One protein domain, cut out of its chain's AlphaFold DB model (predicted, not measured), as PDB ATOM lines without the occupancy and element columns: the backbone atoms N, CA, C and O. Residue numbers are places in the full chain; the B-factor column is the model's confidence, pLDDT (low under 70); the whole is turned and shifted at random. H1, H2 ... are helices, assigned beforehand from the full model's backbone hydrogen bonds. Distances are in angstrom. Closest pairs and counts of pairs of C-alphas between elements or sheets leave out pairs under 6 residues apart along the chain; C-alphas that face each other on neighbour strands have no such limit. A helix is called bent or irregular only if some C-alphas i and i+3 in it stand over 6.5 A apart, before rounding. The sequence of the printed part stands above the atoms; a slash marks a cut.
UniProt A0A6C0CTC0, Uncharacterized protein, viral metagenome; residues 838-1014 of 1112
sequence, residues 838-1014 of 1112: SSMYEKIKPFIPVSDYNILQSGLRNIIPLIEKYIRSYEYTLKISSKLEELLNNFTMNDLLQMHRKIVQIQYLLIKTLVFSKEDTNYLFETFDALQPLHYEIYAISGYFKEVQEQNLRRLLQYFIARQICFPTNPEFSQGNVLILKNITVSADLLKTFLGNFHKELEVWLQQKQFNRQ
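AT A GLANCE: This is residues 838 to 1014 of the 1112 residues of an uncharacterized protein of viral metagenome (UniProt A0A6C0CTC0). Helix H8 crosses H5 steeply and meets the end of H3, in a body where H7 lies between H3 and H5 and runs the same way as both, while kinked H6 folds back beside H5. H4 folds back on H3, and the short H1 and H2 pack on H6 and H3. The printed part has 177 residues with eight named helices, H1 to H8 in order, and no named strand: all helix. It is compact, with a radius of gyration of the C-alphas of 16.0 A and spans of 48 by 41 by 30 A.

IN THESE COORDINATES: H8, residues 990 to 1011, is 32.1 A long and ends at C-alpha 1011 (32.979, -40.824, 48.526). H6, residues 918 to 939, 30.0 A, has a kink of 43 degrees near residue 933 and is irregular: C-alphas 930 and 933 are 7.2 A apart. H5 is residues 893 to 913, 30.2 A; H3 860 to 878, 28.4 A; H7 947 to 964, 25.2 A. H1, residues 838 to 847, begins at C-alpha 838 (14.610, -26.763, 19.964); H2 is 850 to 857 and H4 884 to 890. H1 and H3 are only just irregular, with C-alphas 843 and 846 6.8 A apart and 862 and 865 6.6 A apart.

HOW THE PARTS SIT: The closest C-alphas of touching helices include Ile 906 of H5 and Phe 998 of H8, 6.5 A, at a steep tilt of 41 degrees; Leu 878 of H3 and Gly 996 of H8, 6.7 A; Met 893 of H5 and Arg 954 of H7, 5.7 A; and Ile 867 of H3 and Tyr 959 of H7, 5.4 A. H3 and H5 are apart. Every O i to N i+4 pair is within hydrogen-bond range in H4, H5, H7 and H8, but 4 of 6 in H1, 2 of 4 in H2, 12 of 15 in H3 and 15 of 18 in H6.

THE WHOLE: The C-alphas of Thr 985 and Gln 1014, the two farthest apart, are 48.3 A apart. The printed part has no cut, the link from H7 to H8 is long, and pLDDT is under 70 in 45 residues, among them 939 to 950.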
ATOM      1  N   SER A 838      14.737 -26.529  21.407       52.31
ATOM      2  CA  SER A 838      14.610 -26.763  19.964       52.31
ATOM      3  C   SER A 838      15.782 -26.225  19.134       52.31
ATOM      4  O   SER A 838      16.278 -26.948  18.275       52.31
ATOM      5  N   SER A 839      16.266 -25.005  19.377       57.03
ATOM      6  CA  SER A 839      17.416 -24.455  18.647       57.03
ATOM      7  C   SER A 839      18.720 -25.145  19.039       57.03
ATOM      8  O   SER A 839      19.581 -25.345  18.189       57.03
ATOM      9  N   MET A 840      18.838 -25.595  20.287       60.22
ATOM     10  CA  MET A 840      19.969 -26.413  20.719       60.22
ATOM     11  C   MET A 840      19.978 -27.796  20.052       60.22
ATOM     12  O   MET A 840      21.013 -28.253  19.573       60.22
ATOM     13  N   TYR A 841      18.816 -28.451  19.979       62.53
ATOM     14  CA  TYR A 841      18.678 -29.722  19.271       62.53
ATOM     15  C   TYR A 841      19.052 -29.584  17.790       62.53
ATOM     16  O   TYR A 841      19.782 -30.424  17.272       62.53
ATOM     17  N   GLU A 842      18.645 -28.498  17.123       65.69
ATOM     18  CA  GLU A 842      19.047 -28.226  15.733       65.69
ATOM     19  C   GLU A 842      20.550 -27.946  15.579       65.69
ATOM     20  O   GLU A 842      21.132 -28.342  14.571       65.69
ATOM     21  N   LYS A 843      21.207 -27.331  16.571       67.69
ATOM     22  CA  LYS A 843      22.664 -27.113  16.563       67.69
ATOM     23  C   LYS A 843      23.473 -28.386  16.808       67.69
ATOM     24  O   LYS A 843      24.555 -28.534  16.252       67.69
ATOM     25  N   ILE A 844      22.952 -29.303  17.623       68.31
ATOM     26  CA  ILE A 844      23.623 -30.564  17.973       68.31
ATOM     27  C   ILE A 844      23.358 -31.668  16.935       68.31
ATOM     28  O   ILE A 844      24.181 -32.561  16.737       68.31
ATOM     29  N   LYS A 845      22.228 -31.599  16.231       68.56
ATOM     30  CA  LYS A 845      21.803 -32.542  15.187       68.56
ATOM     31  C   LYS A 845      22.870 -32.912  14.143       68.56
ATOM     32  O   LYS A 845      22.936 -34.096  13.821       68.56
ATOM     33  N   PRO A 846      23.725 -32.000  13.643       72.81
ATOM     34  CA  PRO A 846      24.797 -32.350  12.707       72.81
ATOM     35  C   PRO A 846      25.835 -33.334  13.270       72.81
ATOM     36  O   PRO A 846      26.513 -34.002  12.495       72.81
ATOM     37  N   PHE A 847      25.956 -33.437  14.598       71.81
ATOM     38  CA  PHE A 847      26.931 -34.291  15.292       71.81
ATOM     39  C   PHE A 847      26.359 -35.652  15.711       71.81
ATOM     40  O   PHE A 847      27.053 -36.462  16.325       71.81
ATOM     41  N   ILE A 848      25.089 -35.907  15.395       75.69
ATOM     42  CA  ILE A 848      24.420 -37.180  15.641       75.69
ATOM     43  C   ILE A 848      24.489 -38.004  14.348       75.69
ATOM     44  O   ILE A 848      24.033 -37.525  13.305       75.69
ATOM     45  N   PRO A 849      25.003 -39.249  14.375       76.75
ATOM     46  CA  PRO A 849      24.989 -40.110  13.203       76.75
ATOM     47  C   PRO A 849      23.578 -40.285  12.656       76.75
ATOM     48  O   PRO A 849      22.612 -40.450  13.402       76.75
ATOM     49  N   VAL A 850      23.461 -40.339  11.330       71.81
ATOM     50  CA  VAL A 850      22.170 -40.526  10.646       71.81
ATOM     51  C   VAL A 850      21.446 -41.799  11.120       71.81
ATOM     52  O   VAL A 850      20.219 -41.812  11.202       71.81
ATOM     53  N   SER A 851      22.186 -42.854  11.489       70.62
ATOM     54  CA  SER A 851      21.627 -44.087  12.062       70.62
ATOM     55  C   SER A 851      20.899 -43.862  13.386       70.62
ATOM     56  O   SER A 851      19.838 -44.443  13.613       70.62
ATOM     57  N   ASP A 852      21.444 -42.999  14.240       78.81
ATOM     58  CA  ASP A 852      20.933 -42.746  15.587       78.81
ATOM     59  C   ASP A 852      19.868 -41.647  15.562       78.81
ATOM     60  O   ASP A 852      18.916 -41.668  16.346       78.81
ATOM     61  N   TYR A 853      19.984 -40.713  14.612       72.12
ATOM     62  CA  TYR A 853      19.037 -39.621  14.403       72.12
ATOM     63  C   TYR A 853      17.608 -40.126  14.164       72.12
ATOM     64  O   TYR A 853      16.663 -39.604  14.753       72.12
ATOM     65  N   ASN A 854      17.442 -41.194  13.379       67.94
ATOM     66  CA  ASN A 854      16.129 -41.799  13.120       67.94
ATOM     67  C   ASN A 854      15.479 -42.358  14.401       67.94
ATOM     68  O   ASN A 854      14.264 -42.270  14.584       67.94
ATOM     69  N   ILE A 855      16.288 -42.893  15.321       68.50
ATOM     70  CA  ILE A 855      15.823 -43.397  16.621       68.50
ATOM     71  C   ILE A 855      15.450 -42.216  17.525       68.50
ATOM     72  O   ILE A 855      14.396 -42.231  18.161       68.50
ATOM     73  N   LEU A 856      16.251 -41.152  17.514       65.75
ATOM     74  CA  LEU A 856      15.990 -39.920  18.262       65.75
ATOM     75  C   LEU A 856      14.722 -39.194  17.794       65.75
ATOM     76  O   LEU A 856      13.982 -38.670  18.629       65.75
ATOM     77  N   GLN A 857      14.428 -39.221  16.491       61.53
ATOM     78  CA  GLN A 857      13.225 -38.626  15.901       61.53
ATOM     79  C   GLN A 857      11.936 -39.326  16.369       61.53
ATOM     80  O   GLN A 857      10.902 -38.679  16.522       61.53
ATOM     81  N   SER A 858      12.001 -40.630  16.657       59.31
ATOM     82  CA  SER A 858      10.871 -41.402  17.198       59.31
ATOM     83  C   SER A 858      10.577 -41.123  18.685       59.31
ATOM     84  O   SER A 858       9.528 -41.522  19.194       59.31
ATOM     85  N   GLY A 859      11.475 -40.407  19.375       63.06
ATOM     86  CA  GLY A 859      11.310 -39.920  20.744       63.06
ATOM     87  C   GLY A 859      12.527 -40.194  21.633       63.06
ATOM     88  O   GLY A 859      13.067 -41.295  21.655       63.06
ATOM     89  N   LEU A 860      12.909 -39.221  22.470       67.12
ATOM     90  CA  LEU A 860      14.089 -39.294  23.354       67.12
ATOM     91  C   LEU A 860      14.046 -40.411  24.411       67.12
ATOM     92  O   LEU A 860      15.053 -40.668  25.055       67.12
ATOM     93  N   ARG A 861      12.914 -41.097  24.619       61.94
ATOM     94  CA  ARG A 861      12.867 -42.321  25.446       61.94
ATOM     95  C   ARG A 861      13.562 -43.506  24.768       61.94
ATOM     96  O   ARG A 861      14.091 -44.363  25.464       61.94
ATOM     97  N   ASN A 862      13.630 -43.508  23.438       69.69
ATOM     98  CA  ASN A 862      14.205 -44.590  22.638       69.69
ATOM     99  C   ASN A 862      15.741 -44.510  22.544       69.69
ATOM    100  O   ASN A 862      16.357 -45.337  21.881       69.69
ATOM    101  N   ILE A 863      16.363 -43.532  23.216       77.38
ATOM    102  CA  ILE A 863      17.820 -43.347  23.276       77.38
ATOM    103  C   ILE A 863      18.494 -44.250  24.319       77.38
ATOM    104  O   ILE A 863      19.683 -44.525  24.213       77.38
ATOM    105  N   ILE A 864      17.742 -44.727  25.319       80.69
ATOM    106  CA  ILE A 864      18.272 -45.544  26.422       80.69
ATOM    107  C   ILE A 864      18.939 -46.831  25.897       80.69
ATOM    108  O   ILE A 864      20.099 -47.054  26.234       80.69
ATOM    109  N   PRO A 865      18.326 -47.600  24.973       83.31
ATOM    110  CA  PRO A 865      18.981 -48.772  24.391       83.31
ATOM    111  C   PRO A 865      20.286 -48.458  23.643       83.31
ATOM    112  O   PRO A 865      21.172 -49.309  23.569       83.31
ATOM    113  N   LEU A 866      20.427 -47.250  23.079       83.06
ATOM    114  CA  LEU A 866      21.672 -46.825  22.426       83.06
ATOM    115  C   LEU A 866      22.763 -46.513  23.455       83.06
ATOM    116  O   LEU A 866      23.902 -46.932  23.268       83.06
ATOM    117  N   ILE A 867      22.405 -45.832  24.548       86.50
ATOM    118  CA  ILE A 867      23.306 -45.558  25.679       86.50
ATOM    119  C   ILE A 867      23.855 -46.875  26.237       86.50
ATOM    120  O   ILE A 867      25.071 -47.047  26.315       86.50
ATOM    121  N   GLU A 868      22.973 -47.831  26.538       86.19
ATOM    122  CA  GLU A 868      23.353 -49.160  27.038       86.19
ATOM    123  C   GLU A 868      24.275 -49.894  26.057       86.19
ATOM    124  O   GLU A 868      25.294 -50.465  26.449       86.19
ATOM    125  N   LYS A 869      23.965 -49.850  24.753       87.62
ATOM    126  CA  LYS A 869      24.793 -50.479  23.713       87.62
ATOM    127  C   LYS A 869      26.215 -49.906  23.681       87.62
ATOM    128  O   LYS A 869      27.171 -50.664  23.492       87.62
ATOM    129  N   TYR A 870      26.370 -48.591  23.820       89.94
ATOM    130  CA  TYR A 870      27.681 -47.938  23.754       89.94
ATOM    131  C   TYR A 870      28.517 -48.198  25.001       89.94
ATOM    132  O   TYR A 870      29.687 -48.554  24.870       89.94
ATOM    133  N   ILE A 871      27.903 -48.137  26.187       88.00
ATOM    134  CA  ILE A 871      28.571 -48.495  27.447       88.00
ATOM    135  C   ILE A 871      29.042 -49.949  27.391       88.00
ATOM    136  O   ILE A 871      30.219 -50.214  27.622       88.00
ATOM    137  N   ARG A 872      28.182 -50.878  26.953       86.75
ATOM    138  CA  ARG A 872      28.585 -52.280  26.768       86.75
ATOM    139  C   ARG A 872      29.732 -52.412  25.778       86.75
ATOM    140  O   ARG A 872      30.663 -53.164  26.033       86.75
ATOM    141  N   SER A 873      29.703 -51.680  24.663       87.88
ATOM    142  CA  SER A 873      30.787 -51.750  23.674       87.88
ATOM    143  C   SER A 873      32.135 -51.313  24.265       87.88
ATOM    144  O   SER A 873      33.171 -51.922  23.989       87.88
ATOM    145  N   TYR A 874      32.124 -50.289  25.116       89.81
ATOM    146  CA  TYR A 874      33.291 -49.841  25.872       89.81
ATOM    147  C   TYR A 874      33.777 -50.905  26.876       89.81
ATOM    148  O   TYR A 874      34.947 -51.288  26.856       89.81
ATOM    149  N   GLU A 875      32.871 -51.453  27.685       87.06
ATOM    150  CA  GLU A 875      33.179 -52.468  28.700       87.06
ATOM    151  C   GLU A 875      33.726 -53.769  28.104       87.06
ATOM    152  O   GLU A 875      34.736 -54.292  28.577       87.06
ATOM    153  N   TYR A 876      33.116 -54.261  27.022       87.31
ATOM    154  CA  TYR A 876      33.576 -55.456  26.310       87.31
ATOM    155  C   TYR A 876      34.959 -55.260  25.682       87.31
ATOM    156  O   TYR A 876      35.770 -56.188  25.690       87.31
ATOM    157  N   THR A 877      35.252 -54.060  25.170       85.69
ATOM    158  CA  THR A 877      36.564 -53.737  24.584       85.69
ATOM    159  C   THR A 877      37.671 -53.769  25.641       85.69
ATOM    160  O   THR A 877      38.772 -54.254  25.370       85.69
ATOM    161  N   LEU A 878      37.377 -53.308  26.860       84.81
ATOM    162  CA  LEU A 878      38.324 -53.283  27.979       84.81
ATOM    163  C   LEU A 878      38.299 -54.542  28.860       84.81
ATOM    164  O   LEU A 878      39.224 -54.739  29.645       84.81
ATOM    165  N   LYS A 879      37.294 -55.414  28.701       83.75
ATOM    166  CA  LYS A 879      37.025 -56.586  29.557       83.75
ATOM    167  C   LYS A 879      36.844 -56.219  31.036       83.75
ATOM    168  O   LYS A 879      37.374 -56.888  31.918       83.75
ATOM    169  N   ILE A 880      36.084 -55.160  31.290       79.69
ATOM    170  CA  ILE A 880      35.781 -54.633  32.629       79.69
ATOM    171  C   ILE A 880      34.281 -54.748  32.915       79.69
ATOM    172  O   ILE A 880      33.471 -54.695  31.994       79.69
ATOM    173  N   SER A 881      33.905 -54.868  34.188       68.81
ATOM    174  CA  SER A 881      32.517 -54.699  34.636       68.81
ATOM    175  C   SER A 881      32.414 -53.390  35.409       68.81
ATOM    176  O   SER A 881      32.844 -53.321  36.563       68.81
ATOM    177  N   SER A 882      31.882 -52.339  34.789       65.81
ATOM    178  CA  SER A 882      31.758 -51.036  35.438       65.81
ATOM    179  C   SER A 882      30.316 -50.794  35.890       65.81
ATOM    180  O   SER A 882      29.363 -51.215  35.245       65.81
ATOM    181  N   LYS A 883      30.109 -50.065  36.993       70.06
ATOM    182  CA  LYS A 883      28.762 -49.591  37.388       70.06
ATOM    183  C   LYS A 883      28.348 -48.326  36.619       70.06
ATOM    184  O   LYS A 883      27.538 -47.535  37.096       70.06
ATOM    185  N   LEU A 884      28.945 -48.070  35.454       75.06
ATOM    186  CA  LEU A 884      28.865 -46.774  34.775       75.06
ATOM    187  C   LEU A 884      27.453 -46.488  34.245       75.06
ATOM    188  O   LEU A 884      26.999 -45.348  34.305       75.06
ATOM    189  N   GLU A 885      26.725 -47.524  33.825       72.88
ATOM    190  CA  GLU A 885      25.310 -47.432  33.440       72.88
ATOM    191  C   GLU A 885      24.418 -46.996  34.616       72.88
ATOM    192  O   GLU A 885      23.645 -46.038  34.507       72.88
ATOM    193  N   GLU A 886      24.573 -47.642  35.775       72.94
ATOM    194  CA  GLU A 886      23.845 -47.304  37.004       72.94
ATOM    195  C   GLU A 886      24.167 -45.873  37.466       72.94
ATOM    196  O   GLU A 886      23.276 -45.107  37.844       72.94
ATOM    197  N   LEU A 887      25.435 -45.465  37.355       72.12
ATOM    198  CA  LEU A 887      25.878 -44.120  37.715       72.12
ATOM    199  C   LEU A 887      25.291 -43.049  36.803       72.12
ATOM    200  O   LEU A 887      24.726 -42.073  37.300       72.12
ATOM    201  N   LEU A 888      25.351 -43.240  35.484       77.69
ATOM    202  CA  LEU A 888      24.768 -42.301  34.527       77.69
ATOM    203  C   LEU A 888      23.263 -42.127  34.759       77.69
ATOM    204  O   LEU A 888      22.756 -41.003  34.683       77.69
ATOM    205  N   ASN A 889      22.560 -43.204  35.115       76.25
ATOM    206  CA  ASN A 889      21.133 -43.181  35.436       76.25
ATOM    207  C   ASN A 889      20.802 -42.478  36.762       76.25
ATOM    208  O   ASN A 889      19.699 -41.942  36.906       76.25
ATOM    209  N   ASN A 890      21.757 -42.391  37.688       74.06
ATOM    210  CA  ASN A 890      21.597 -41.753  39.000       74.06
ATOM    211  C   ASN A 890      22.178 -40.325  39.072       74.06
ATOM    212  O   ASN A 890      21.888 -39.584  40.011       74.06
ATOM    213  N   PHE A 891      22.970 -39.899  38.086       76.56
ATOM    214  CA  PHE A 891      23.632 -38.588  38.065       76.56
ATOM    215  C   PHE A 891      22.687 -37.435  37.715       76.56
ATOM    216  O   PHE A 891      21.913 -37.521  36.758       76.56
ATOM    217  N   THR A 892      22.768 -36.334  38.467       77.94
ATOM    218  CA  THR A 892      22.040 -35.092  38.162       77.94
ATOM    219  C   THR A 892      22.576 -34.446  36.879       77.94
ATOM    220  O   THR A 892      23.651 -34.793  36.395       77.94
ATOM    221  N   MET A 893      21.850 -33.474  36.318       73.38
ATOM    222  CA  MET A 893      22.281 -32.747  35.114       73.38
ATOM    223  C   MET A 893      23.677 -32.113  35.273       73.38
ATOM    224  O   MET A 893      24.506 -32.192  34.370       73.38
ATOM    225  N   ASN A 894      23.963 -31.536  36.446       73.00
ATOM    226  CA  ASN A 894      25.267 -30.940  36.746       73.00
ATOM    227  C   ASN A 894      26.370 -32.003  36.865       73.00
ATOM    228  O   ASN A 894      27.478 -31.792  36.380       73.00
ATOM    229  N   ASP A 895      26.066 -33.163  37.454       76.12
ATOM    230  CA  ASP A 895      27.026 -34.270  37.529       76.12
ATOM    231  C   ASP A 895      27.398 -34.786  36.137       76.12
ATOM    232  O   ASP A 895      28.565 -35.064  35.879       76.12
ATOM    233  N   LEU A 896      26.425 -34.870  35.223       79.38
ATOM    234  CA  LEU A 896      26.663 -35.272  33.834       79.38
ATOM    235  C   LEU A 896      27.517 -34.240  33.085       79.38
ATOM    236  O   LEU A 896      28.443 -34.620  32.375       79.38
ATOM    237  N   LEU A 897      27.274 -32.940  33.280       76.69
ATOM    238  CA  LEU A 897      28.119 -31.885  32.703       76.69
ATOM    239  C   LEU A 897      29.548 -31.920  33.263       76.69
ATOM    240  O   LEU A 897      30.508 -31.801  32.500       76.69
ATOM    241  N   GLN A 898      29.709 -32.124  34.575       77.88
ATOM    242  CA  GLN A 898      31.026 -32.293  35.200       77.88
ATOM    243  C   GLN A 898      31.739 -33.546  34.689       77.88
ATOM    244  O   GLN A 898      32.928 -33.484  34.383       77.88
ATOM    245  N   MET A 899      31.016 -34.658  34.552       82.06
ATOM    246  CA  MET A 899      31.551 -35.901  34.005       82.06
ATOM    247  C   MET A 899      32.004 -35.704  32.558       82.06
ATOM    248  O   MET A 899      33.129 -36.061  32.229       82.06
ATOM    249  N   HIS A 900      31.197 -35.057  31.714       82.00
ATOM    250  CA  HIS A 900      31.585 -34.737  30.340       82.00
ATOM    251  C   HIS A 900      32.846 -33.858  30.293       82.00
ATOM    252  O   HIS A 900      33.788 -34.180  29.570       82.00
ATOM    253  N   ARG A 901      32.915 -32.785  31.100       78.81
ATOM    254  CA  ARG A 901      34.118 -31.932  31.209       78.81
ATOM    255  C   ARG A 901      35.349 -32.738  31.597       78.81
ATOM    256  O   ARG A 901      36.409 -32.579  30.994       78.81
ATOM    257  N   LYS A 902      35.205 -33.619  32.588       82.75
ATOM    258  CA  LYS A 902      36.314 -34.430  33.076       82.75
ATOM    259  C   LYS A 902      36.778 -35.446  32.039       82.75
ATOM    260  O   LYS A 902      37.979 -35.595  31.854       82.75
ATOM    261  N   ILE A 903      35.851 -36.083  31.326       82.75
ATOM    262  CA  ILE A 903      36.155 -37.009  30.230       82.75
ATOM    263  C   ILE A 903      36.999 -36.313  29.159       82.75
ATOM    264  O   ILE A 903      38.067 -36.813  28.812       82.75
ATOM    265  N   VAL A 904      36.576 -35.131  28.700       83.19
ATOM    266  CA  VAL A 904      37.313 -34.355  27.690       83.19
ATOM    267  C   VAL A 904      38.695 -33.936  28.208       83.19
ATOM    268  O   VAL A 904      39.680 -34.027  27.477       83.19
ATOM    269  N   GLN A 905      38.797 -33.538  29.482       81.69
ATOM    270  CA  GLN A 905      40.076 -33.194  30.111       81.69
ATOM    271  C   GLN A 905      41.036 -34.392  30.155       81.69
ATOM    272  O   GLN A 905      42.197 -34.252  29.778       81.69
ATOM    273  N   ILE A 906      40.564 -35.559  30.609       81.06
ATOM    274  CA  ILE A 906      41.377 -36.782  30.679       81.06
ATOM    275  C   ILE A 906      41.841 -37.165  29.274       81.06
ATOM    276  O   ILE A 906      43.023 -37.424  29.077       81.06
ATOM    277  N   GLN A 907      40.942 -37.140  28.289       84.56
ATOM    278  CA  GLN A 907      41.282 -37.455  26.902       84.56
ATOM    279  C   GLN A 907      42.382 -36.539  26.374       84.56
ATOM    280  O   GLN A 907      43.397 -37.034  25.899       84.56
ATOM    281  N   TYR A 908      42.242 -35.223  26.536       84.81
ATOM    282  CA  TYR A 908      43.262 -34.267  26.109       84.81
ATOM    283  C   TYR A 908      44.620 -34.492  26.783       84.81
ATOM    284  O   TYR A 908      45.661 -34.444  26.125       84.81
ATOM    285  N   LEU A 909      44.618 -34.750  28.096       79.12
ATOM    286  CA  LEU A 909      45.840 -35.034  28.843       79.12
ATOM    287  C   LEU A 909      46.515 -36.299  28.317       79.12
ATOM    288  O   LEU A 909      47.704 -36.253  28.028       79.12
ATOM    289  N   LEU A 910      45.764 -37.381  28.113       81.75
ATOM    290  CA  LEU A 910      46.309 -38.638  27.602       81.75
ATOM    291  C   LEU A 910      46.862 -38.513  26.183       81.75
ATOM    292  O   LEU A 910      47.901 -39.099  25.901       81.75
ATOM    293  N   ILE A 911      46.228 -37.722  25.308       82.56
ATOM    294  CA  ILE A 911      46.759 -37.448  23.960       82.56
ATOM    295  C   ILE A 911      48.131 -36.751  24.046       82.56
ATOM    296  O   ILE A 911      49.000 -37.001  23.217       82.56
ATOM    297  N   LYS A 912      48.344 -35.893  25.054       78.19
ATOM    298  CA  LYS A 912      49.607 -35.164  25.249       78.19
ATOM    299  C   LYS A 912      50.688 -35.947  25.988       78.19
ATOM    300  O   LYS A 912      51.866 -35.689  25.755       78.19
ATOM    301  N   THR A 913      50.307 -36.794  26.939       77.56
ATOM    302  CA  THR A 913      51.249 -37.431  27.870       77.56
ATOM    303  C   THR A 913      51.652 -38.833  27.446       77.56
ATOM    304  O   THR A 913      52.765 -39.257  27.759       77.56
ATOM    305  N   LEU A 914      50.782 -39.561  26.744       76.62
ATOM    306  CA  LEU A 914      51.114 -40.891  26.257       76.62
ATOM    307  C   LEU A 914      52.004 -40.792  25.020       76.62
ATOM    308  O   LEU A 914      51.735 -40.049  24.079       76.62
ATOM    309  N   VAL A 915      53.077 -41.577  25.029       75.94
ATOM    310  CA  VAL A 915      54.005 -41.667  23.905       75.94
ATOM    311  C   VAL A 915      53.399 -42.600  22.862       75.94
ATOM    312  O   VAL A 915      53.479 -43.820  22.988       75.94
ATOM    313  N   PHE A 916      52.784 -42.022  21.834       81.06
ATOM    314  CA  PHE A 916      52.322 -42.751  20.655       81.06
ATOM    315  C   PHE A 916      53.195 -42.442  19.437       81.06
ATOM    316  O   PHE A 916      54.015 -41.520  19.453       81.06
ATOM    317  N   SER A 917      53.026 -43.206  18.352       80.81
ATOM    318  CA  SER A 917      53.652 -42.842  17.080       80.81
ATOM    319  C   SER A 917      53.153 -41.462  16.621       80.81
ATOM    320  O   SER A 917      52.092 -40.986  17.035       80.81
ATOM    321  N   LYS A 918      53.918 -40.785  15.757       78.38
ATOM    322  CA  LYS A 918      53.515 -39.474  15.221       78.38
ATOM    323  C   LYS A 918      52.186 -39.560  14.458       78.38
ATOM    324  O   LYS A 918      51.384 -38.637  14.517       78.38
ATOM    325  N   GLU A 919      51.958 -40.677  13.773       79.62
ATOM    326  CA  GLU A 919      50.735 -40.975  13.021       79.62
ATOM    327  C   GLU A 919      49.535 -41.173  13.960       79.62
ATOM    328  O   GLU A 919      48.493 -40.552  13.755       79.62
ATOM    329  N   ASP A 920      49.707 -41.936  15.044       82.38
ATOM    330  CA  ASP A 920      48.681 -42.144  16.075       82.38
ATOM    331  C   ASP A 920      48.337 -40.845  16.816       82.38
ATOM    332  O   ASP A 920      47.168 -40.524  17.024       82.38
ATOM    333  N   THR A 921      49.361 -40.076  17.194       81.56
ATOM    334  CA  THR A 921      49.203 -38.796  17.899       81.56
ATOM    335  C   THR A 921      48.449 -37.792  17.027       81.56
ATOM    336  O   THR A 921      47.507 -37.157  17.498       81.56
ATOM    337  N   ASN A 922      48.808 -37.686  15.741       82.38
ATOM    338  CA  ASN A 922      48.095 -36.829  14.793       82.38
ATOM    339  C   ASN A 922      46.641 -37.281  14.617       82.38
ATOM    340  O   ASN A 922      45.744 -36.448  14.698       82.38
ATOM    341  N   TYR A 923      46.395 -38.586  14.458       85.25
ATOM    342  CA  TYR A 923      45.037 -39.128  14.361       85.25
ATOM    343  C   TYR A 923      44.188 -38.786  15.597       85.25
ATOM    344  O   TYR A 923      43.029 -38.387  15.462       85.25
ATOM    345  N   LEU A 924      44.755 -38.906  16.802       85.12
ATOM    346  CA  LEU A 924      44.074 -38.554  18.047       85.12
ATOM    347  C   LEU A 924      43.753 -37.057  18.132       85.12
ATOM    348  O   LEU A 924      42.621 -36.719  18.478       85.12
ATOM    349  N   PHE A 925      44.703 -36.175  17.801       82.88
ATOM    350  CA  PHE A 925      44.467 -34.725  17.786       82.88
ATOM    351  C   PHE A 925      43.432 -34.327  16.734       82.88
ATOM    352  O   PHE A 925      42.490 -33.623  17.069       82.88
ATOM    353  N   GLU A 926      43.531 -34.838  15.505       82.06
ATOM    354  CA  GLU A 926      42.557 -34.557  14.441       82.06
ATOM    355  C   GLU A 926      41.144 -35.018  14.828       82.06
ATOM    356  O   GLU A 926      40.166 -34.296  14.620       82.06
ATOM    357  N   THR A 927      41.025 -36.200  15.441       81.94
ATOM    358  CA  THR A 927      39.733 -36.735  15.900       81.94
ATOM    359  C   THR A 927      39.182 -35.940  17.088       81.94
ATOM    360  O   THR A 927      37.972 -35.734  17.180       81.94
ATOM    361  N   PHE A 928      40.046 -35.481  17.996       83.94
ATOM    362  CA  PHE A 928      39.660 -34.658  19.144       83.94
ATOM    363  C   PHE A 928      39.227 -33.248  18.713       83.94
ATOM    364  O   PHE A 928      38.164 -32.777  19.122       83.94
ATOM    365  N   ASP A 929      39.987 -32.611  17.822       78.44
ATOM    366  CA  ASP A 929      39.691 -31.284  17.275       78.44
ATOM    367  C   ASP A 929      38.382 -31.290  16.470       78.44
ATOM    368  O   ASP A 929      37.580 -30.359  16.567       78.44
ATOM    369  N   ALA A 930      38.085 -32.382  15.754       76.25
ATOM    370  CA  ALA A 930      36.811 -32.551  15.051       76.25
ATOM    371  C   ALA A 930      35.582 -32.554  15.989       76.25
ATOM    372  O   ALA A 930      34.479 -32.206  15.558       76.25
ATOM    373  N   LEU A 931      35.753 -32.916  17.267       79.25
ATOM    374  CA  LEU A 931      34.692 -32.925  18.283       79.25
ATOM    375  C   LEU A 931      34.610 -31.614  19.085       79.25
ATOM    376  O   LEU A 931      33.635 -31.395  19.809       79.25
ATOM    377  N   GLN A 932      35.573 -30.701  18.925       75.00
ATOM    378  CA  GLN A 932      35.619 -29.425  19.642       75.00
ATOM    379  C   GLN A 932      34.326 -28.586  19.498       75.00
ATOM    380  O   GLN A 932      33.846 -28.077  20.516       75.00
ATOM    381  N   PRO A 933      33.684 -28.478  18.311       74.94
ATOM    382  CA  PRO A 933      32.416 -27.754  18.175       74.94
ATOM    383  C   PRO A 933      31.278 -28.366  19.004       74.94
ATOM    384  O   PRO A 933      30.509 -27.638  19.630       74.94
ATOM    385  N   LEU A 934      31.200 -29.701  19.068       75.75
ATOM    386  CA  LEU A 934      30.219 -30.406  19.896       75.75
ATOM    387  C   LEU A 934      30.456 -30.124  21.385       75.75
ATOM    388  O   LEU A 934      29.502 -29.885  22.128       75.75
ATOM    389  N   HIS A 935      31.717 -30.111  21.825       78.94
ATOM    390  CA  HIS A 935      32.062 -29.779  23.207       78.94
ATOM    391  C   HIS A 935      31.654 -28.348  23.570       78.94
ATOM    392  O   HIS A 935      31.083 -28.149  24.640       78.94
ATOM    393  N   TYR A 936      31.865 -27.374  22.679       72.62
ATOM    394  CA  TYR A 936      31.408 -25.999  22.898       72.62
ATOM    395  C   TYR A 936      29.889 -25.902  23.044       72.62
ATOM    396  O   TYR A 936      29.416 -25.263  23.981       72.62
ATOM    397  N   GLU A 937      29.123 -26.572  22.182       69.19
ATOM    398  CA  GLU A 937      27.656 -26.566  22.267       69.19
ATOM    399  C   GLU A 937      27.147 -27.258  23.544       69.19
ATOM    400  O   GLU A 937      26.214 -26.772  24.185       69.19
ATOM    401  N   ILE A 938      27.787 -28.350  23.981       71.38
ATOM    402  CA  ILE A 938      27.467 -29.014  25.257       71.38
ATOM    403  C   ILE A 938      27.834 -28.128  26.458       71.38
ATOM    404  O   ILE A 938      27.084 -28.069  27.433       71.38
ATOM    405  N   TYR A 939      28.956 -27.407  26.414       69.75
ATOM    406  CA  TYR A 939      29.353 -26.489  27.490       69.75
ATOM    407  C   TYR A 939      28.535 -25.202  27.525       69.75
ATOM    408  O   TYR A 939      28.408 -24.607  28.596       69.75
ATOM    409  N   ALA A 940      27.933 -24.821  26.401       63.81
ATOM    410  CA  ALA A 940      26.979 -23.726  26.318       63.81
ATOM    411  C   ALA A 940      25.609 -24.070  26.939       63.81
ATOM    412  O   ALA A 940      24.783 -23.165  27.091       63.81
ATOM    413  N   ILE A 941      25.363 -25.333  27.343       64.06
ATOM    414  CA  ILE A 941      24.177 -25.714  28.132       64.06
ATOM    415  C   ILE A 941      24.199 -24.949  29.456       64.06
ATOM    416  O   ILE A 941      24.815 -25.356  30.440       64.06
ATOM    417  N   SER A 942      23.478 -23.838  29.480       49.34
ATOM    418  CA  SER A 942      23.279 -22.987  30.642       49.34
ATOM    419  C   SER A 942      21.844 -22.457  30.614       49.34
ATOM    420  O   SER A 942      21.307 -22.131  29.556       49.34
ATOM    421  N   GLY A 943      21.166 -22.443  31.764       43.53
ATOM    422  CA  GLY A 943      19.781 -21.970  31.877       43.53
ATOM    423  C   GLY A 943      18.862 -22.900  32.672       43.53
ATOM    424  O   GLY A 943      19.262 -23.982  33.089       43.53
ATOM    425  N   TYR A 944      17.618 -22.461  32.906       40.59
ATOM    426  CA  TYR A 944      16.606 -23.285  33.578       40.59
ATOM    427  C   TYR A 944      15.693 -23.959  32.551       40.59
ATOM    428  O   TYR A 944      15.166 -23.291  31.656       40.59
ATOM    429  N   PHE A 945      15.446 -25.254  32.745       53.50
ATOM    430  CA  PHE A 945      14.622 -26.097  31.882       53.50
ATOM    431  C   PHE A 945      13.382 -26.593  32.642       53.50
ATOM    432  O   PHE A 945      13.439 -26.819  33.848       53.50
ATOM    433  N   LYS A 946      12.244 -26.776  31.957       52.94
ATOM    434  CA  LYS A 946      11.079 -27.472  32.547       52.94
ATOM    435  C   LYS A 946      11.431 -28.946  32.792       52.94
ATOM    436  O   LYS A 946      12.195 -29.499  32.017       52.94
ATOM    437  N   GLU A 947      10.812 -29.624  33.760       55.12
ATOM    438  CA  GLU A 947      11.138 -31.020  34.146       55.12
ATOM    439  C   GLU A 947      11.196 -32.003  32.954       55.12
ATOM    440  O   GLU A 947      12.116 -32.811  32.840       55.12
ATOM    441  N   VAL A 948      10.272 -31.881  31.994       59.34
ATOM    442  CA  VAL A 948      10.278 -32.692  30.760       59.34
ATOM    443  C   VAL A 948      11.468 -32.352  29.848       59.34
ATOM    444  O   VAL A 948      12.061 -33.239  29.240       59.34
ATOM    445  N   GLN A 949      11.831 -31.072  29.748       62.94
ATOM    446  CA  GLN A 949      12.969 -30.597  28.954       62.94
ATOM    447  C   GLN A 949      14.303 -30.961  29.610       62.94
ATOM    448  O   GLN A 949      15.218 -31.385  28.917       62.94
ATOM    449  N   GLU A 950      14.388 -30.859  30.935       69.56
ATOM    450  CA  GLU A 950      15.548 -31.273  31.718       69.56
ATOM    451  C   GLU A 950      15.775 -32.778  31.591       69.56
ATOM    452  O   GLU A 950      16.884 -33.208  31.296       69.56
ATOM    453  N   GLN A 951      14.723 -33.596  31.704       74.50
ATOM    454  CA  GLN A 951      14.838 -35.041  31.506       74.50
ATOM    455  C   GLN A 951      15.283 -35.392  30.078       74.50
ATOM    456  O   GLN A 951      16.057 -36.327  29.876       74.50
ATOM    457  N   ASN A 952      14.815 -34.641  29.082       72.12
ATOM    458  CA  ASN A 952      15.211 -34.807  27.686       72.12
ATOM    459  C   ASN A 952      16.677 -34.415  27.443       72.12
ATOM    460  O   ASN A 952      17.399 -35.158  26.780       72.12
ATOM    461  N   LEU A 953      17.135 -33.304  28.022       75.94
ATOM    462  CA  LEU A 953      18.531 -32.866  27.968       75.94
ATOM    463  C   LEU A 953      19.459 -33.806  28.736       75.94
ATOM    464  O   LEU A 953      20.542 -34.122  28.254       75.94
ATOM    465  N   ARG A 954      19.013 -34.318  29.884       83.12
ATOM    466  CA  ARG A 954      19.728 -35.323  30.674       83.12
ATOM    467  C   ARG A 954      19.986 -36.578  29.848       83.12
ATOM    468  O   ARG A 954      21.113 -37.053  29.795       83.12
ATOM    469  N   ARG A 955      18.962 -37.070  29.144       81.50
ATOM    470  CA  ARG A 955      19.087 -38.215  28.230       81.50
ATOM    471  C   ARG A 955      20.022 -37.938  27.057       81.50
ATOM    472  O   ARG A 955      20.814 -38.799  26.691       81.50
ATOM    473  N   LEU A 956      19.951 -36.737  26.489       80.75
ATOM    474  CA  LEU A 956      20.844 -36.312  25.412       80.75
ATOM    475  C   LEU A 956      22.310 -36.262  25.886       80.75
ATOM    476  O   LEU A 956      23.194 -36.771  25.206       80.75
ATOM    477  N   LEU A 957      22.566 -35.722  27.082       84.75
ATOM    478  CA  LEU A 957      23.896 -35.712  27.699       84.75
ATOM    479  C   LEU A 957      24.407 -37.114  28.021       84.75
ATOM    480  O   LEU A 957      25.567 -37.402  27.750       84.75
ATOM    481  N   GLN A 958      23.561 -37.992  28.565       87.19
ATOM    482  CA  GLN A 958      23.924 -39.392  28.807       87.19
ATOM    483  C   GLN A 958      24.370 -40.078  27.509       87.19
ATOM    484  O   GLN A 958      25.369 -40.792  27.514       87.19
ATOM    485  N   TYR A 959      23.690 -39.809  26.391       87.25
ATOM    486  CA  TYR A 959      24.091 -40.299  25.070       87.25
ATOM    487  C   TYR A 959      25.449 -39.757  24.618       87.25
ATOM    488  O   TYR A 959      26.298 -40.542  24.198       87.25
ATOM    489  N   PHE A 960      25.704 -38.454  24.755       85.88
ATOM    490  CA  PHE A 960      27.010 -37.896  24.389       85.88
ATOM    491  C   PHE A 960      28.139 -38.386  25.288       85.88
ATOM    492  O   PHE A 960      29.221 -38.664  24.786       85.88
ATOM    493  N   ILE A 961      27.892 -38.567  26.585       89.00
ATOM    494  CA  ILE A 961      28.870 -39.163  27.499       89.00
ATOM    495  C   ILE A 961      29.163 -40.607  27.092       89.00
ATOM    496  O   ILE A 961      30.330 -40.964  26.956       89.00
ATOM    497  N   ALA A 962      28.130 -41.412  26.826       88.56
ATOM    498  CA  ALA A 962      28.288 -42.795  26.378       88.56
ATOM    499  C   ALA A 962      29.030 -42.899  25.036       88.56
ATOM    500  O   ALA A 962      29.766 -43.852  24.808       88.56
ATOM    501  N   ARG A 963      28.884 -41.904  24.156       88.06
ATOM    502  CA  ARG A 963      29.663 -41.804  22.919       88.06
ATOM    503  C   ARG A 963      31.110 -41.385  23.190       88.06
ATOM    504  O   ARG A 963      32.029 -41.967  22.625       88.06
ATOM    505  N   GLN A 964      31.318 -40.409  24.072       88.06
ATOM    506  CA  GLN A 964      32.635 -39.837  24.335       88.06
ATOM    507  C   GLN A 964      33.561 -40.809  25.068       88.06
ATOM    508  O   GLN A 964      34.755 -40.810  24.791       88.06
ATOM    509  N   ILE A 965      33.045 -41.675  25.947       89.56
ATOM    510  CA  ILE A 965      33.862 -42.731  26.574       89.56
ATOM    511  C   ILE A 965      34.418 -43.736  25.551       89.56
ATOM    512  O   ILE A 965      35.422 -44.382  25.826       89.56
ATOM    513  N   CYS A 966      33.812 -43.852  24.364       88.19
ATOM    514  CA  CYS A 966      34.294 -44.714  23.282       88.19
ATOM    515  C   CYS A 966      35.378 -44.057  22.403       88.19
ATOM    516  O   CYS A 966      35.914 -44.716  21.507       88.19
ATOM    517  N   PHE A 967      35.718 -42.782  22.636       87.94
ATOM    518  CA  PHE A 967      36.803 -42.091  21.932       87.94
ATOM    519  C   PHE A 967      38.128 -42.871  22.071       87.94
ATOM    520  O   PHE A 967      38.441 -43.322  23.173       87.94
ATOM    521  N   PRO A 968      38.942 -43.017  21.005       83.31
ATOM    522  CA  PRO A 968      38.897 -42.315  19.713       83.31
ATOM    523  C   PRO A 968      38.058 -42.999  18.624       83.31
ATOM    524  O   PRO A 968      38.194 -42.687  17.440       83.31
ATOM    525  N   THR A 969      37.209 -43.962  18.988       84.75
ATOM    526  CA  THR A 969      36.332 -44.656  18.037       84.75
ATOM    527  C   THR A 969      34.902 -44.145  18.097       84.75
ATOM    528  O   THR A 969      34.407 -43.692  19.124       84.75
ATOM    529  N   ASN A 970      34.215 -44.284  16.970       83.56
ATOM    530  CA  ASN A 970      32.782 -44.068  16.881       83.56
ATOM    531  C   ASN A 970      32.053 -45.381  17.235       83.56
ATOM    532  O   ASN A 970      32.284 -46.395  16.563       83.56
ATOM    533  N   PRO A 971      31.182 -45.402  18.261       83.38
ATOM    534  CA  PRO A 971      30.597 -46.640  18.778       83.38
ATOM    535  C   PRO A 971      29.624 -47.318  17.802       83.38
ATOM    536  O   PRO A 971      29.389 -48.523  17.896       83.38
ATOM    537  N   GLU A 972      29.095 -46.593  16.814       79.38
ATOM    538  CA  GLU A 972      28.307 -47.155  15.711       79.38
ATOM    539  C   GLU A 972      29.086 -48.142  14.825       79.38
ATOM    540  O   GLU A 972      28.475 -48.918  14.089       79.38
ATOM    541  N   PHE A 973      30.420 -48.139  14.894       78.62
ATOM    542  CA  PHE A 973      31.274 -49.042  14.125       78.62
ATOM    543  C   PHE A 973      31.715 -50.283  14.905       78.62
ATOM    544  O   PHE A 973      32.571 -51.020  14.414       78.62
ATOM    545  N   SER A 974      31.141 -50.535  16.085       81.00
ATOM    546  CA  SER A 974      31.460 -51.739  16.847       81.00
ATOM    547  C   SER A 974      31.034 -53.014  16.107       81.00
ATOM    548  O   SER A 974      29.950 -53.092  15.523       81.00
ATOM    549  N   GLN A 975      31.892 -54.035  16.131       78.81
ATOM    550  CA  GLN A 975      31.579 -55.373  15.619       78.81
ATOM    551  C   GLN A 975      31.511 -56.330  16.806       78.81
ATOM    552  O   GLN A 975      32.459 -56.433  17.577       78.81
ATOM    553  N   GLY A 976      30.366 -56.994  17.000       74.12
ATOM    554  CA  GLY A 976      30.174 -57.902  18.138       74.12
ATOM    555  C   GLY A 976      30.339 -57.235  19.513       74.12
ATOM    556  O   GLY A 976      30.833 -57.879  20.429       74.12
ATOM    557  N   ASN A 977      29.953 -55.957  19.653       78.81
ATOM    558  CA  ASN A 977      30.183 -55.110  20.839       78.81
ATOM    559  C   ASN A 977      31.663 -54.818  21.151       78.81
ATOM    560  O   ASN A 977      31.982 -54.413  22.260       78.81
ATOM    561  N   VAL A 978      32.572 -54.979  20.191       83.25
ATOM    562  CA  VAL A 978      33.970 -54.550  20.333       83.25
ATOM    563  C   VAL A 978      34.206 -53.324  19.459       83.25
ATOM    564  O   VAL A 978      33.808 -53.300  18.292       83.25
ATOM    565  N   LEU A 979      34.814 -52.286  20.032       86.12
ATOM    566  CA  LEU A 979      35.176 -51.056  19.330       86.12
ATOM    567  C   LEU A 979      36.346 -51.320  18.371       86.12
ATOM    568  O   LEU A 979      37.294 -52.022  18.719       86.12
ATOM    569  N   ILE A 980      36.282 -50.761  17.158       82.12
ATOM    570  CA  ILE A 980      37.290 -50.969  16.107       82.12
ATOM    571  C   ILE A 980      37.678 -49.626  15.486       82.12
ATOM    572  O   ILE A 980      36.817 -48.820  15.122       82.12
ATOM    573  N   LEU A 981      38.984 -49.404  15.319       80.00
ATOM    574  CA  LEU A 981      39.528 -48.292  14.542       80.00
ATOM    575  C   LEU A 981      39.411 -48.603  13.046       80.00
ATOM    576  O   LEU A 981      39.902 -49.622  12.572       80.00
ATOM    577  N   LYS A 982      38.761 -47.719  12.283       67.38
ATOM    578  CA  LYS A 982      38.635 -47.871  10.822       67.38
ATOM    579  C   LYS A 982      39.882 -47.439  10.050       67.38
ATOM    580  O   LYS A 982      39.988 -47.754   8.868       67.38
ATOM    581  N   ASN A 983      40.783 -46.687  10.680       66.44
ATOM    582  CA  ASN A 983      41.954 -46.157  10.004       66.44
ATOM    583  C   ASN A 983      43.083 -47.197   9.977       66.44
ATOM    584  O   ASN A 983      43.558 -47.627  11.022       66.44
ATOM    585  N   ILE A 984      43.499 -47.592   8.771       60.84
ATOM    586  CA  ILE A 984      44.505 -48.641   8.532       60.84
ATOM    587  C   ILE A 984      45.925 -48.136   8.865       60.84
ATOM    588  O   ILE A 984      46.838 -48.937   9.030       60.84
ATOM    589  N   THR A 985      46.119 -46.819   8.990       63.59
ATOM    590  CA  THR A 985      47.432 -46.189   9.230       63.59
ATOM    591  C   THR A 985      47.789 -46.017  10.710       63.59
ATOM    592  O   THR A 985      48.745 -45.318  11.016       63.59
ATOM    593  N   VAL A 986      46.997 -46.574  11.625       78.00
ATOM    594  CA  VAL A 986      47.096 -46.353  13.077       78.00
ATOM    595  C   VAL A 986      47.461 -47.670  13.761       78.00
ATOM    596  O   VAL A 986      47.023 -48.738  13.326       78.00
ATOM    597  N   SER A 987      48.259 -47.614  14.827       76.75
ATOM    598  CA  SER A 987      48.681 -48.790  15.591       76.75
ATOM    599  C   SER A 987      47.486 -49.600  16.107       76.75
ATOM    600  O   SER A 987      46.533 -49.054  16.672       76.75
ATOM    601  N   ALA A 988      47.568 -50.929  15.980       69.50
ATOM    602  CA  ALA A 988      46.546 -51.854  16.472       69.50
ATOM    603  C   ALA A 988      46.341 -51.759  17.998       69.50
ATOM    604  O   ALA A 988      45.230 -51.970  18.487       69.50
ATOM    605  N   ASP A 989      47.386 -51.382  18.742       79.94
ATOM    606  CA  ASP A 989      47.356 -51.280  20.205       79.94
ATOM    607  C   ASP A 989      46.914 -49.901  20.716       79.94
ATOM    608  O   ASP A 989      46.673 -49.743  21.920       79.94
ATOM    609  N   LEU A 990      46.764 -48.907  19.825       84.50
ATOM    610  CA  LEU A 990      46.403 -47.536  20.200       84.50
ATOM    611  C   LEU A 990      45.100 -47.510  20.998       84.50
ATOM    612  O   LEU A 990      45.039 -46.930  22.079       84.50
ATOM    613  N   LEU A 991      44.065 -48.169  20.471       84.38
ATOM    614  CA  LEU A 991      42.726 -48.154  21.054       84.38
ATOM    615  C   LEU A 991      42.726 -48.713  22.479       84.38
ATOM    616  O   LEU A 991      42.186 -48.094  23.391       84.38
ATOM    617  N   LYS A 992      43.356 -49.876  22.672       83.31
ATOM    618  CA  LYS A 992      43.372 -50.570  23.960       83.31
ATOM    619  C   LYS A 992      44.214 -49.817  24.990       83.31
ATOM    620  O   LYS A 992      43.792 -49.683  26.135       83.31
ATOM    621  N   THR A 993      45.366 -49.293  24.574       85.06
ATOM    622  CA  THR A 993      46.260 -48.515  25.443       85.06
ATOM    623  C   THR A 993      45.610 -47.197  25.861       85.06
ATOM    624  O   THR A 993      45.610 -46.851  27.042       85.06
ATOM    625  N   PHE A 994      44.998 -46.481  24.914       88.94
ATOM    626  CA  PHE A 994      44.329 -45.214  25.192       88.94
ATOM    627  C   PHE A 994      43.108 -45.401  26.098       88.94
ATOM    628  O   PHE A 994      43.018 -44.753  27.140       88.94
ATOM    629  N   LEU A 995      42.197 -46.319  25.748       88.62
ATOM    630  CA  LEU A 995      40.994 -46.582  26.543       88.62
ATOM    631  C   LEU A 995      41.329 -47.132  27.934       88.62
ATOM    632  O   LEU A 995      40.652 -46.779  28.894       88.62
ATOM    633  N   GLY A 996      42.373 -47.957  28.068       86.25
ATOM    634  CA  GLY A 996      42.799 -48.498  29.362       86.25
ATOM    635  C   GLY A 996      43.282 -47.408  30.319       86.25
ATOM    636  O   GLY A 996      42.838 -47.346  31.466       86.25
ATOM    637  N   ASN A 997      44.128 -46.496  29.831       87.88
ATOM    638  CA  ASN A 997      44.599 -45.357  30.623       87.88
ATOM    639  C   ASN A 997      43.469 -44.361  30.917       87.88
ATOM    640  O   ASN A 997      43.357 -43.869  32.039       87.88
ATOM    641  N   PHE A 998      42.586 -44.118  29.946       91.06
ATOM    642  CA  PHE A 998      41.388 -43.302  30.137       91.06
ATOM    643  C   PHE A 998      40.477 -43.875  31.222       91.06
ATOM    644  O   PHE A 998      40.023 -43.133  32.093       91.06
ATOM    645  N   HIS A 999      40.245 -45.189  31.208       89.00
ATOM    646  CA  HIS A 999      39.406 -45.845  32.197       89.00
ATOM    647  C   HIS A 999      39.963 -45.697  33.608       89.00
ATOM    648  O   HIS A 999      39.213 -45.336  34.510       89.00
ATOM    649  N   LYS A1000      41.270 -45.920  33.779       85.62
ATOM    650  CA  LYS A1000      41.951 -45.817  35.073       85.62
ATOM    651  C   LYS A1000      41.797 -44.421  35.684       85.62
ATOM    652  O   LYS A1000      41.416 -44.288  36.841       85.62
ATOM    653  N   GLU A1001      42.030 -43.377  34.891       84.19
ATOM    654  CA  GLU A1001      41.865 -41.984  35.334       84.19
ATOM    655  C   GLU A1001      40.397 -41.633  35.628       84.19
ATOM    656  O   GLU A1001      40.090 -40.925  36.594       84.19
ATOM    657  N   LEU A1002      39.466 -42.142  34.815       84.19
ATOM    658  CA  LEU A1002      38.034 -41.932  35.022       84.19
ATOM    659  C   LEU A1002      37.536 -42.637  36.292       84.19
ATOM    660  O   LEU A1002      36.729 -42.066  37.024       84.19
ATOM    661  N   GLU A1003      38.017 -43.847  36.573       82.69
ATOM    662  CA  GLU A1003      37.655 -44.628  37.756       82.69
ATOM    663  C   GLU A1003      38.100 -43.938  39.050       82.69
ATOM    664  O   GLU A1003      37.280 -43.765  39.953       82.69
ATOM    665  N   VAL A1004      39.344 -43.444  39.104       79.69
ATOM    666  CA  VAL A1004      39.853 -42.652  40.241       79.69
ATOM    667  C   VAL A1004      38.942 -41.455  40.514       79.69
ATOM    668  O   VAL A1004      38.549 -41.197  41.654       79.69
ATOM    669  N   TRP A1005      38.547 -40.735  39.462       80.94
ATOM    670  CA  TRP A1005      37.651 -39.592  39.608       80.94
ATOM    671  C   TRP A1005      36.243 -39.995  40.076       80.94
ATOM    672  O   TRP A1005      35.656 -39.318  40.927       80.94
ATOM    673  N   LEU A1006      35.694 -41.097  39.553       75.19
ATOM    674  CA  LEU A1006      34.381 -41.608  39.958       75.19
ATOM    675  C   LEU A1006      34.369 -42.027  41.434       75.19
ATOM    676  O   LEU A1006      33.431 -41.664  42.147       75.19
ATOM    677  N   GLN A1007      35.418 -42.701  41.915       68.50
ATOM    678  CA  GLN A1007      35.568 -43.091  43.323       68.50
ATOM    679  C   GLN A1007      35.608 -41.860  44.248       68.50
ATOM    680  O   GLN A1007      34.855 -41.786  45.221       68.50
ATOM    681  N   GLN A1008      36.383 -40.828  43.895       65.00
ATOM    682  CA  GLN A1008      36.454 -39.568  44.656       65.00
ATOM    683  C   GLN A1008      35.107 -38.824  44.723       65.00
ATOM    684  O   GLN A1008      34.770 -38.189  45.728       65.00
ATOM    685  N   LYS A1009      34.310 -38.880  43.649       62.81
ATOM    686  CA  LYS A1009      32.986 -38.241  43.604       62.81
ATOM    687  C   LYS A1009      31.918 -39.031  44.359       62.81
ATOM    688  O   LYS A1009      31.024 -38.407  44.931       62.81
ATOM    689  N   GLN A1010      32.011 -40.359  44.394       54.19
ATOM    690  CA  GLN A1010      31.106 -41.218  45.168       54.19
ATOM    691  C   GLN A1010      31.347 -41.108  46.678       54.19
ATOM    692  O   GLN A1010      30.378 -40.990  47.427       54.19
ATOM    693  N   PHE A1011      32.607 -41.006  47.114       40.62
ATOM    694  CA  PHE A1011      32.979 -40.824  48.526       40.62
ATOM    695  C   PHE A1011      32.312 -39.592  49.178       40.62
ATOM    696  O   PHE A1011      32.026 -39.570  50.370       40.62
ATOM    697  N   ASN A1012      31.971 -38.576  48.376       40.22
ATOM    698  CA  ASN A1012      31.337 -37.334  48.824       40.22
ATOM    699  C   ASN A1012      29.794 -37.386  48.943       40.22
ATOM    700  O   ASN A1012      29.175 -36.359  49.237       40.22
ATOM    701  N   ARG A1013      29.145 -38.540  48.711       43.31
ATOM    702  CA  ARG A1013      27.673 -38.703  48.710       43.31
ATOM    703  C   ARG A1013      27.145 -39.551  49.883       43.31
ATOM    704  O   ARG A1013      26.464 -40.536  49.666       43.31
ATOM    705  N   GLN A1014      27.448 -39.172  51.124       37.09
ATOM    706  CA  GLN A1014      26.667 -39.434  52.358       37.09
ATOM    707  C   GLN A1014      26.033 -40.827  52.656       37.09
ATOM    708  O   GLN A1014      25.187 -40.899  53.544       37.09
TER     709      GLN A1014